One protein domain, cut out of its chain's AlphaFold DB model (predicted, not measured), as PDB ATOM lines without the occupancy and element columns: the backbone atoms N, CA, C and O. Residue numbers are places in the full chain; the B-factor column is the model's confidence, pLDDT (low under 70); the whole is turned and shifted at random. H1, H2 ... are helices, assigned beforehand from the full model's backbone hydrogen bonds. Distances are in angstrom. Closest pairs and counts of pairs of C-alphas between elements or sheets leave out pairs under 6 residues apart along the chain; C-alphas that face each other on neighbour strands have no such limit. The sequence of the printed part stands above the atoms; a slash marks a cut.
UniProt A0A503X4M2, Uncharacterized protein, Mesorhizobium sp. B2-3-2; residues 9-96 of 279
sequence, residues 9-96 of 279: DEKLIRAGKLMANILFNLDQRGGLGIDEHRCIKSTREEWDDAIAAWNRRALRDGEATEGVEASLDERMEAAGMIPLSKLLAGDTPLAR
ATOM      1  N   ASP A   9      45.227  39.995  26.325       49.94
ATOM      2  CA  ASP A   9      43.945  39.334  26.550       49.94
ATOM      3  C   ASP A   9      44.002  38.278  27.663       49.94
ATOM      4  O   ASP A   9      43.079  38.155  28.471       49.94
ATOM      5  N   GLU A  10      45.129  37.580  27.814       52.25
ATOM      6  CA  GLU A  10      45.307  36.606  28.894       52.25
ATOM      7  C   GLU A  10      45.354  37.260  30.282       52.25
ATOM      8  O   GLU A  10      44.930  36.666  31.283       52.25
ATOM      9  N   LYS A  11      45.843  38.504  30.357       54.81
ATOM     10  CA  LYS A  11      45.838  39.291  31.599       54.81
ATOM     11  C   LYS A  11      44.414  39.694  31.983       54.81
ATOM     12  O   LYS A  11      44.070  39.631  33.163       54.81
ATOM     13  N   LEU A  12      43.583  40.032  30.996       51.91
ATOM     14  CA  LEU A  12      42.175  40.378  31.193       51.91
ATOM     15  C   LEU A  12      41.363  39.175  31.703       51.91
ATOM     16  O   LEU A  12      40.615  39.292  32.674       51.91
ATOM     17  N   ILE A  13      41.591  37.992  31.122       55.91
ATOM     18  CA  ILE A  13      40.966  36.729  31.552       55.91
ATOM     19  C   ILE A  13      41.339  36.398  33.001       55.91
ATOM     20  O   ILE A  13      40.506  35.937  33.785       55.91
ATOM     21  N   ARG A  14      42.593  36.646  33.392       61.06
ATOM     22  CA  ARG A  14      43.050  36.412  34.765       61.06
ATOM     23  C   ARG A  14      42.408  37.379  35.763       61.06
ATOM     24  O   ARG A  14      42.058  36.946  36.859       61.06
ATOM     25  N   ALA A  15      42.227  38.644  35.382       58.81
ATOM     26  CA  ALA A  15      41.544  39.642  36.204       58.81
ATOM     27  C   ALA A  15      40.059  39.290  36.411       58.81
ATOM     28  O   ALA A  15      39.591  39.291  37.549       58.81
ATOM     29  N   GLY A  16      39.354  38.875  35.350       63.28
ATOM     30  CA  GLY A  16      37.967  38.401  35.447       63.28
ATOM     31  C   GLY A  16      37.819  37.185  36.372       63.28
ATOM     32  O   GLY A  16      36.966  37.173  37.257       63.28
ATOM     33  N   LYS A  17      38.723  36.199  36.261       62.44
ATOM     34  CA  LYS A  17      38.749  35.020  37.150       62.44
ATOM     35  C   LYS A  17      39.028  35.375  38.610       62.44
ATOM     36  O   LYS A  17      38.443  34.779  39.511       62.44
ATOM     37  N   LEU A  18      39.921  36.334  38.854       63.50
ATOM     38  CA  LEU A  18      40.220  36.810  40.204       63.50
ATOM     39  C   LEU A  18      38.996  37.494  40.825       63.50
ATOM     40  O   LEU A  18      38.650  37.206  41.967       63.50
ATOM     41  N   MET A  19      38.309  38.336  40.057       62.66
ATOM     42  CA  MET A  19      37.120  39.056  40.509       62.66
ATOM     43  C   MET A  19      35.940  38.110  40.775       62.66
ATOM     44  O   MET A  19      35.296  38.220  41.817       62.66
ATOM     45  N   ALA A  20      35.726  37.106  39.917       59.84
ATOM     46  CA  ALA A  20      34.740  36.047  40.147       59.84
ATOM     47  C   ALA A  20      35.034  35.235  41.423       59.84
ATOM     48  O   ALA A  20      34.121  34.934  42.192       59.84
ATOM     49  N   ASN A  21      36.307  34.931  41.700       63.28
ATOM     50  CA  ASN A  21      36.710  34.245  42.932       63.28
ATOM     51  C   ASN A  21      36.527  35.113  44.185       63.28
ATOM     52  O   ASN A  21      36.121  34.598  45.223       63.28
ATOM     53  N   ILE A  22      36.801  36.419  44.106       64.50
ATOM     54  CA  ILE A  22      36.567  37.354  45.219       64.50
ATOM     55  C   ILE A  22      35.072  37.419  45.547       64.50
ATOM     56  O   ILE A  22      34.697  37.268  46.708       64.50
ATOM     57  N   LEU A  23      34.215  37.558  44.531       59.56
ATOM     58  CA  LEU A  23      32.760  37.561  44.702       59.56
ATOM     59  C   LEU A  23      32.249  36.235  45.293       59.56
ATOM     60  O   LEU A  23      31.415  36.249  46.194       59.56
ATOM     61  N   PHE A  24      32.803  35.100  44.861       61.44
ATOM     62  CA  PHE A  24      32.476  33.779  45.409       61.44
ATOM     63  C   PHE A  24      32.908  33.606  46.876       61.44
ATOM     64  O   PHE A  24      32.178  33.035  47.680       61.44
ATOM     65  N   ASN A  25      34.078  34.115  47.260       62.00
ATOM     66  CA  ASN A  25      34.549  34.028  48.645       62.00
ATOM     67  C   ASN A  25      33.748  34.932  49.594       62.00
ATOM     68  O   ASN A  25      33.514  34.558  50.743       62.00
ATOM     69  N   LEU A  26      33.293  36.097  49.119       59.06
ATOM     70  CA  LEU A  26      32.395  36.979  49.876       59.06
ATOM     71  C   LEU A  26      31.038  36.318  50.149       59.06
ATOM     72  O   LEU A  26      30.455  36.499  51.215       59.06
ATOM     73  N   ASP A  27      30.581  35.499  49.211       57.91
ATOM     74  CA  ASP A  27      29.349  34.730  49.301       57.91
ATOM     75  C   ASP A  27      29.428  33.560  50.305       57.91
ATOM     76  O   ASP A  27      28.529  33.380  51.131       57.91
ATOM     77  N   GLN A  28      30.553  32.835  50.349       62.50
ATOM     78  CA  GLN A  28      30.782  31.746  51.316       62.50
ATOM     79  C   GLN A  28      30.864  32.216  52.780       62.50
ATOM     80  O   GLN A  28      30.639  31.424  53.695       62.50
ATOM     81  N   ARG A  29      31.151  33.502  53.030       65.94
ATOM     82  CA  ARG A  29      31.233  34.084  54.384       65.94
ATOM     83  C   ARG A  29      29.862  34.434  54.995       65.94
ATOM     84  O   ARG A  29      29.812  35.011  56.077       65.94
ATOM     85  N   GLY A  30      28.751  34.064  54.348       55.91
ATOM     86  CA  GLY A  30      27.407  34.076  54.948       55.91
ATOM     87  C   GLY A  30      26.752  35.456  55.102       55.91
ATOM     88  O   GLY A  30      25.743  35.578  55.792       55.91
ATOM     89  N   GLY A  31      27.304  36.497  54.470       55.25
ATOM     90  CA  GLY A  31      26.781  37.869  54.533       55.25
ATOM     91  C   GLY A  31      25.724  38.218  53.476       55.25
ATOM     92  O   GLY A  31      25.150  39.310  53.539       55.25
ATOM     93  N   LEU A  32      25.475  37.318  52.521       54.31
ATOM     94  CA  LEU A  32      24.624  37.552  51.356       54.31
ATOM     95  C   LEU A  32      23.303  36.771  51.452       54.31
ATOM     96  O   LEU A  32      23.265  35.605  51.843       54.31
ATOM     97  N   GLY A  33      22.197  37.425  51.112       64.88
ATOM     98  CA  GLY A  33      20.882  36.812  50.979       64.88
ATOM     99  C   GLY A  33      20.800  35.860  49.779       64.88
ATOM    100  O   GLY A  33      21.593  35.920  48.842       64.88
ATOM    101  N   ILE A  34      19.790  34.986  49.778       57.41
ATOM    102  CA  ILE A  34      19.575  33.943  48.752       57.41
ATOM    103  C   ILE A  34      19.535  34.517  47.319       57.41
ATOM    104  O   ILE A  34      20.006  33.875  46.377       57.41
ATOM    105  N   ASP A  35      19.018  35.736  47.145       53.59
ATOM    106  CA  ASP A  35      18.946  36.405  45.841       53.59
ATOM    107  C   ASP A  35      20.319  36.892  45.339       53.59
ATOM    108  O   ASP A  35      20.578  36.912  44.136       53.59
ATOM    109  N   GLU A  36      21.235  37.215  46.251       53.75
ATOM    110  CA  GLU A  36      22.601  37.657  45.947       53.75
ATOM    111  C   GLU A  36      23.487  36.456  45.569       53.75
ATOM    112  O   GLU A  36      24.247  36.524  44.603       53.75
ATOM    113  N   HIS A  37      23.272  35.312  46.225       53.75
ATOM    114  CA  HIS A  37      23.889  34.022  45.890       53.75
ATOM    115  C   HIS A  37      23.523  33.555  44.467       53.75
ATOM    116  O   HIS A  37      24.351  33.017  43.727       53.75
ATOM    117  N   ARG A  38      22.267  33.783  44.051       58.16
ATOM    118  CA  ARG A  38      21.796  33.491  42.686       58.16
ATOM    119  C   ARG A  38      22.426  34.435  41.661       58.16
ATOM    120  O   ARG A  38      22.829  33.973  40.596       58.16
ATOM    121  N   CYS A  39      22.539  35.722  41.994       55.44
ATOM    122  CA  CYS A  39      23.160  36.729  41.134       55.44
ATOM    123  C   CYS A  39      24.620  36.374  40.822       55.44
ATOM    124  O   CYS A  39      24.980  36.301  39.652       55.44
ATOM    125  N   ILE A  40      25.420  36.050  41.847       59.03
ATOM    126  CA  ILE A  40      26.850  35.717  41.708       59.03
ATOM    127  C   ILE A  40      27.066  34.429  40.901       59.03
ATOM    128  O   ILE A  40      27.978  34.359  40.076       59.03
ATOM    129  N   LYS A  41      26.220  33.408  41.101       62.97
ATOM    130  CA  LYS A  41      26.272  32.172  40.301       62.97
ATOM    131  C   LYS A  41      25.938  32.421  38.830       62.97
ATOM    132  O   LYS A  41      26.700  31.973  37.982       62.97
ATOM    133  N   SER A  42      24.882  33.191  38.548       68.19
ATOM    134  CA  SER A  42      24.525  33.602  37.178       68.19
ATOM    135  C   SER A  42      25.675  34.349  36.516       68.19
ATOM    136  O   SER A  42      26.069  34.010  35.407       68.19
ATOM    137  N   THR A  43      26.293  35.302  37.230       66.75
ATOM    138  CA  THR A  43      27.420  36.057  36.670       66.75
ATOM    139  C   THR A  43      28.579  35.126  36.343       66.75
ATOM    140  O   THR A  43      29.173  35.249  35.283       66.75
ATOM    141  N   ARG A  44      28.914  34.175  37.223       67.75
ATOM    142  CA  ARG A  44      30.010  33.228  36.982       67.75
ATOM    143  C   ARG A  44      29.776  32.355  35.748       67.75
ATOM    144  O   ARG A  44      30.706  32.181  34.968       67.75
ATOM    145  N   GLU A  45      28.571  31.822  35.583       72.06
ATOM    146  CA  GLU A  45      28.215  31.019  34.409       72.06
ATOM    147  C   GLU A  45      28.285  31.865  33.128       72.06
ATOM    148  O   GLU A  45      28.920  31.453  32.159       72.06
ATOM    149  N   GLU A  46      27.770  33.099  33.160       71.88
ATOM    150  CA  GLU A  46      27.891  34.064  32.057       71.88
ATOM    151  C   GLU A  46      29.360  34.397  31.726       71.88
ATOM    152  O   GLU A  46      29.728  34.517  30.555       71.88
ATOM    153  N   TRP A  47      30.227  34.505  32.739       68.19
ATOM    154  CA  TRP A  47      31.668  34.720  32.567       68.19
ATOM    155  C   TRP A  47      32.370  33.517  31.937       68.19
ATOM    156  O   TRP A  47      33.181  33.692  31.023       68.19
ATOM    157  N   ASP A  48      32.082  32.307  32.413       73.69
ATOM    158  CA  ASP A  48      32.657  31.077  31.869       73.69
ATOM    159  C   ASP A  48      32.219  30.881  30.403       73.69
ATOM    160  O   ASP A  48      33.049  30.562  29.543       73.69
ATOM    161  N   ASP A  49      30.961  31.198  30.082       73.81
ATOM    162  CA  ASP A  49      30.433  31.192  28.716       73.81
ATOM    163  C   ASP A  49      31.081  32.259  27.823       73.81
ATOM    164  O   ASP A  49      31.435  31.966  26.672       73.81
ATOM    165  N   ALA A  50      31.303  33.473  28.336       68.62
ATOM    166  CA  ALA A  50      31.974  34.553  27.611       68.62
ATOM    167  C   ALA A  50      33.439  34.210  27.294       68.62
ATOM    168  O   ALA A  50      33.893  34.393  26.160       68.62
ATOM    169  N   ILE A  51      34.172  33.640  28.257       68.50
ATOM    170  CA  ILE A  51      35.550  33.166  28.055       68.50
ATOM    171  C   ILE A  51      35.575  32.035  27.022       68.50
ATOM    172  O   ILE A  51      36.425  32.019  26.128       68.50
ATOM    173  N   ALA A  52      34.635  31.091  27.106       72.25
ATOM    174  CA  ALA A  52      34.536  30.002  26.144       72.25
ATOM    175  C   ALA A  52      34.198  30.514  24.731       72.25
ATOM    176  O   ALA A  52      34.757  30.024  23.748       72.25
ATOM    177  N   ALA A  53      33.321  31.516  24.608       73.75
ATOM    178  CA  ALA A  53      32.992  32.157  23.338       73.75
ATOM    179  C   ALA A  53      34.189  32.906  22.738       73.75
ATOM    180  O   ALA A  53      34.441  32.778  21.536       73.75
ATOM    181  N   TRP A  54      34.956  33.616  23.568       70.19
ATOM    182  CA  TRP A  54      36.175  34.306  23.155       70.19
ATOM    183  C   TRP A  54      37.255  33.328  22.675       70.19
ATOM    184  O   TRP A  54      37.762  33.489  21.569       70.19
ATOM    185  N   ASN A  55      37.530  32.248  23.418       68.69
ATOM    186  CA  ASN A  55      38.499  31.221  23.001       68.69
ATOM    187  C   ASN A  55      38.115  30.581  21.654       68.69
ATOM    188  O   ASN A  55      38.967  30.380  20.792       68.69
ATOM    189  N   ARG A  56      36.819  30.307  21.434       74.81
ATOM    190  CA  ARG A  56      36.311  29.817  20.137       74.81
ATOM    191  C   ARG A  56      36.475  30.838  19.009       74.81
ATOM    192  O   ARG A  56      36.526  30.447  17.846       74.81
ATOM    193  N   ARG A  57      36.476  32.138  19.308       71.00
ATOM    194  CA  ARG A  57      36.724  33.204  18.328       71.00
ATOM    195  C   ARG A  57      38.216  33.315  18.013       71.00
ATOM    196  O   ARG A  57      38.558  33.202  16.850       71.00
ATOM    197  N   ALA A  58      39.080  33.390  19.023       61.47
ATOM    198  CA  ALA A  58      40.532  33.461  18.843       61.47
ATOM    199  C   ALA A  58      41.097  32.271  18.043       61.47
ATOM    200  O   ALA A  58      41.930  32.462  17.165       61.47
ATOM    201  N   LEU A  59      40.597  31.053  18.292       64.56
ATOM    202  CA  LEU A  59      40.965  29.869  17.505       64.56
ATOM    203  C   LEU A  59      40.518  29.974  16.040       64.56
ATOM    204  O   LEU A  59      41.290  29.643  15.149       64.56
ATOM    205  N   ARG A  60      39.300  30.477  15.786       68.88
ATOM    206  CA  ARG A  60      38.809  30.718  14.419       68.88
ATOM    207  C   ARG A  60      39.600  31.804  13.703       68.88
ATOM    208  O   ARG A  60      39.867  31.654  12.520       68.88
ATOM    209  N   ASP A  61      39.966  32.870  14.405       62.16
ATOM    210  CA  ASP A  61      40.695  33.995  13.821       62.16
ATOM    211  C   ASP A  61      42.151  33.600  13.504       62.16
ATOM    212  O   ASP A  61      42.646  33.950  12.438       62.16
ATOM    213  N   GLY A  62      42.798  32.795  14.361       56.31
ATOM    214  CA  GLY A  62      44.134  32.233  14.109       56.31
ATOM    215  C   GLY A  62      44.180  31.267  12.917       56.31
ATOM    216  O   GLY A  62      45.040  31.396  12.047       56.31
ATOM    217  N   GLU A  63      43.210  30.352  12.827       56.28
ATOM    218  CA  GLU A  63      43.059  29.430  11.690       56.28
ATOM    219  C   GLU A  63      42.677  30.179  10.396       56.28
ATOM    220  O   GLU A  63      43.138  29.838   9.306       56.28
ATOM    221  N   ALA A  64      41.894  31.259  10.508       57.06
ATOM    222  CA  ALA A  64      41.580  32.130   9.383       57.06
ATOM    223  C   ALA A  64      42.818  32.872   8.859       57.06
ATOM    224  O   ALA A  64      42.962  32.987   7.645       57.06
ATOM    225  N   THR A  65      43.724  33.348   9.720       56.66
ATOM    226  CA  THR A  65      44.965  33.996   9.264       56.66
ATOM    227  C   THR A  65      45.900  33.041   8.525       56.66
ATOM    228  O   THR A  65      46.371  33.400   7.448       56.66
ATOM    229  N   GLU A  66      46.098  31.809   9.010       57.88
ATOM    230  CA  GLU A  66      46.927  30.816   8.306       57.88
ATOM    231  C   GLU A  66      46.314  30.413   6.952       57.88
ATOM    232  O   GLU A  66      47.016  30.340   5.942       57.88
ATOM    233  N   GLY A  67      44.990  30.222   6.895       60.53
ATOM    234  CA  GLY A  67      44.290  29.944   5.637       60.53
ATOM    235  C   GLY A  67      44.346  31.110   4.641       60.53
ATOM    236  O   GLY A  67      44.431  30.893   3.431       60.53
ATOM    237  N   VAL A  68      44.338  32.353   5.132       64.62
ATOM    238  CA  VAL A  68      44.472  33.558   4.302       64.62
ATOM    239  C   VAL A  68      45.896  33.713   3.769       64.62
ATOM    240  O   VAL A  68      46.044  34.021   2.587       64.62
ATOM    241  N   GLU A  69      46.928  33.467   4.575       63.31
ATOM    242  CA  GLU A  69      48.328  33.538   4.133       63.31
ATOM    243  C   GLU A  69      48.661  32.466   3.093       63.31
ATOM    244  O   GLU A  69      49.212  32.800   2.044       63.31
ATOM    245  N   ALA A  70      48.226  31.218   3.305       70.25
ATOM    246  CA  ALA A  70      48.341  30.166   2.293       70.25
ATOM    247  C   ALA A  70      47.646  30.575   0.980       70.25
ATOM    248  O   ALA A  70      48.219  30.442  -0.100       70.25
ATOM    249  N   SER A  71      46.454  31.183   1.070       85.19
ATOM    250  CA  SER A  71      45.748  31.692  -0.112       85.19
ATOM    251  C   SER A  71      46.463  32.868  -0.796       85.19
ATOM    252  O   SER A  71      46.320  33.065  -2.004       85.19
ATOM    253  N   LEU A  72      47.209  33.687  -0.045       90.62
ATOM    254  CA  LEU A  72      47.953  34.824  -0.580       90.62
ATOM    255  C   LEU A  72      49.207  34.353  -1.312       90.62
ATOM    256  O   LEU A  72      49.443  34.798  -2.434       90.62
ATOM    257  N   ASP A  73      49.959  33.433  -0.714       93.88
ATOM    258  CA  ASP A  73      51.140  32.834  -1.329       93.88
ATOM    259  C   ASP A  73      50.784  32.133  -2.641       93.88
ATOM    260  O   ASP A  73      51.399  32.422  -3.665       93.88
ATOM    261  N   GLU A  74      49.722  31.322  -2.663       94.81
ATOM    262  CA  GLU A  74      49.225  30.680  -3.889       94.81
ATOM    263  C   GLU A  74      48.883  31.704  -4.986       94.81
ATOM    264  O   GLU A  74      49.225  31.523  -6.158       94.81
ATOM    265  N   ARG A  75      48.237  32.821  -4.620       95.62
ATOM    266  CA  ARG A  75      47.905  33.906  -5.563       95.62
ATOM    267  C   ARG A  75      49.147  34.637  -6.068       95.62
ATOM    268  O   ARG A  75      49.177  35.030  -7.235       95.62
ATOM    269  N   MET A  76      50.148  34.838  -5.214       96.38
ATOM    270  CA  MET A  76      51.422  35.449  -5.591       96.38
ATOM    271  C   MET A  76      52.207  34.533  -6.533       96.38
ATOM    272  O   MET A  76      52.674  34.999  -7.573       96.38
ATOM    273  N   GLU A  77      52.276  33.232  -6.250       96.12
ATOM    274  CA  GLU A  77      52.920  32.250  -7.129       96.12
ATOM    275  C   GLU A  77      52.220  32.152  -8.484       96.12
ATOM    276  O   GLU A  77      52.883  32.160  -9.522       96.12
ATOM    277  N   ALA A  78      50.883  32.137  -8.500       96.31
ATOM    278  CA  ALA A  78      50.107  32.144  -9.738       96.31
ATOM    279  C   ALA A  78      50.367  33.400 -10.594       96.31
ATOM    280  O   ALA A  78      50.294  33.337 -11.821       96.31
ATOM    281  N   ALA A  79      50.712  34.527  -9.962       97.19
ATOM    282  CA  ALA A  79      51.139  35.755 -10.633       97.19
ATOM    283  C   ALA A  79      52.637  35.768 -11.010       97.19
ATOM    284  O   ALA A  79      53.120  36.757 -11.561       97.19
ATOM    285  N   GLY A  80      53.384  34.697 -10.722       96.00
ATOM    286  CA  GLY A  80      54.828  34.605 -10.952       96.00
ATOM    287  C   GLY A  80      55.671  35.426  -9.969       96.00
ATOM    288  O   GLY A  80      56.820  35.746 -10.273       96.00
ATOM    289  N   MET A  81      55.110  35.802  -8.818       95.88
ATOM    290  CA  MET A  81      55.795  36.539  -7.755       95.88
ATOM    291  C   MET A  81      56.408  35.585  -6.719       95.88
ATOM    292  O   MET A  81      56.011  34.428  -6.599       95.88
ATOM    293  N   ILE A  82      57.379  36.082  -5.948       93.50
ATOM    294  CA  ILE A  82      57.920  35.361  -4.789       93.50
ATOM    295  C   ILE A  82      56.854  35.391  -3.672       93.50
ATOM    296  O   ILE A  82      56.397  36.490  -3.355       93.50
ATOM    297  N   PRO A  83      56.477  34.242  -3.076       95.00
ATOM    298  CA  PRO A  83      55.530  34.171  -1.958       95.00
ATOM    299  C   PRO A  83      55.904  35.089  -0.794       95.00
ATOM    300  O   PRO A  83      57.093  35.255  -0.498       95.00
ATOM    301  N   LEU A  84      54.909  35.617  -0.080       92.44
ATOM    302  CA  LEU A  84      55.120  36.443   1.106       92.44
ATOM    303  C   LEU A  84      55.876  35.666   2.188       92.44
ATOM    304  O   LEU A  84      56.818  36.210   2.763       92.44
ATOM    305  N   SER A  85      55.543  34.391   2.409       91.62
ATOM    306  CA  SER A  85      56.272  33.547   3.368       91.62
ATOM    307  C   SER A  85      57.772  33.473   3.062       91.62
ATOM    308  O   SER A  85      58.596  33.580   3.971       91.62
ATOM    309  N   LYS A  86      58.152  33.374   1.782       91.94
ATOM    310  CA  LYS A  86      59.560  33.360   1.350       91.94
ATOM    311  C   LYS A  86      60.232  34.722   1.485       91.94
ATOM    312  O   LYS A  86      61.392  34.778   1.889       91.94
ATOM    313  N   LEU A  87      59.514  35.809   1.189       91.06
ATOM    314  CA  LEU A  87      60.003  37.174   1.417       91.06
ATOM    315  C   LEU A  87      60.311  37.407   2.903       91.06
ATOM    316  O   LEU A  87      61.391  37.888   3.233       91.06
ATOM    317  N   LEU A  88      59.400  37.014   3.797       90.38
ATOM    318  CA  LEU A  88      59.560  37.174   5.246       90.38
ATOM    319  C   LEU A  88      60.636  36.254   5.831       90.38
ATOM    320  O   LEU A  88      61.374  36.665   6.724       90.38
ATOM    321  N   ALA A  89      60.763  35.029   5.314       90.00
ATOM    322  CA  ALA A  89      61.832  34.111   5.699       90.00
ATOM    323  C   ALA A  89      63.221  34.563   5.210       90.00
ATOM    324  O   ALA A  89      64.230  33.995   5.629       90.00
ATOM    325  N   GLY A  90      63.287  35.550   4.306       86.94
ATOM    326  CA  GLY A  90      64.522  35.951   3.634       86.94
ATOM    327  C   GLY A  90      65.043  34.902   2.645       86.94
ATOM    328  O   GLY A  90      66.177  35.008   2.185       86.94
ATOM    329  N   ASP A  91      64.232  33.900   2.289       89.25
ATOM    330  CA  ASP A  91      64.560  32.893   1.272       89.25
ATOM    331  C   ASP A  91      64.220  33.431  -0.121       89.25
ATOM    332  O   ASP A  91      63.346  32.940  -0.843       89.25
ATOM    333  N   THR A  92      64.886  34.526  -0.481       89.19
ATOM    334  CA  THR A  92      64.719  35.182  -1.774       89.19
ATOM    335  C   THR A  92      66.011  35.056  -2.581       89.19
ATOM    336  O   THR A  92      67.113  35.135  -2.030       89.19
ATOM    337  N   PRO A  93      65.937  34.944  -3.919       87.81
ATOM    338  CA  PRO A  93      67.129  35.016  -4.770       87.81
ATOM    339  C   PRO A  93      67.920  36.328  -4.610       87.81
ATOM    340  O   PRO A  93      69.090  36.400  -5.002       87.81
ATOM    341  N   LEU A  94      67.277  37.369  -4.066       86.75
ATOM    342  CA  LEU A  94      67.846  38.693  -3.843       86.75
ATOM    343  C   LEU A  94      68.531  38.832  -2.482       86.75
ATOM    344  O   LEU A  94      69.412  39.678  -2.365       86.75
ATOM    345  N   ALA A  95      68.239  37.967  -1.508       86.50
ATOM    346  CA  ALA A  95      68.754  38.066  -0.143       86.50
ATOM    347  C   ALA A  95      70.290  38.170  -0.081       86.50
ATOM    348  O   ALA A  95      70.849  38.931   0.709       86.50
ATOM    349  N   ARG A  96      71.004  37.483  -0.988       83.56
ATOM    350  CA  ARG A  96      72.476  37.568  -1.081       83.56
ATOM    351  C   ARG A  96      73.005  38.959  -1.463       83.56
ATOM    352  O   ARG A  96      74.175  39.239  -1.227       83.56
TER     353      ARG A  96
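What this domain is: This is residues 9 to 96 of the 279 residues of an uncharacterized protein of Mesorhizobium sp. B2-3-2 (UniProt A0A503X4M2). A long helix, H2, makes most of the length of a rod; H1 folds back side by side with its first part as a helical hairpin, and the short H3 sits across H2 near its other end. The 88 printed residues hold three named helices, H1, H2 and H3, and no named strand: all helix. The whole is extended, with a radius of gyration of the C-alphas of 23.9 A and spans of 72 by 24 by 9 A.

Where its parts are: Find C-alpha 9 at (43.945, 39.334, 26.550); from there H1, residues 9 to 28, runs 29.1 A. H2, residues 34 to 78, starts at (19.575, 33.943, 48.752) and runs 66.0 A. H3 is residues 84 to 89, ending at (61.832, 34.111, 5.699).

How they stand to each other: H1 and H2 touch at a shallow tilt of 13 degrees, opposite ways, through residues 37 to 51 alone of H2; look at their closest C-alphas, Ala 20 and Arg 44, 6.4 A apart. H3 touches residues 69 to 76 alone of H2, about perpendicular at 86 degrees; the closest C-alphas, Asp 73 and Leu 84, are 5.9 A apart. H1 and H3 are apart. In H1, H2 and H3 every O i to N i+4 pair is within hydrogen-bond range.

The domain as a whole: The C-alphas farthest apart, Gly 33 and Arg 96, are 73.3 A apart. Both links are tight, and the printed part has no cut. Residues 29 to 35 and 55 to 68 stand free. Read the B-factor column: 52 residues are under 70, among them 9 to 44 and 58 to 69.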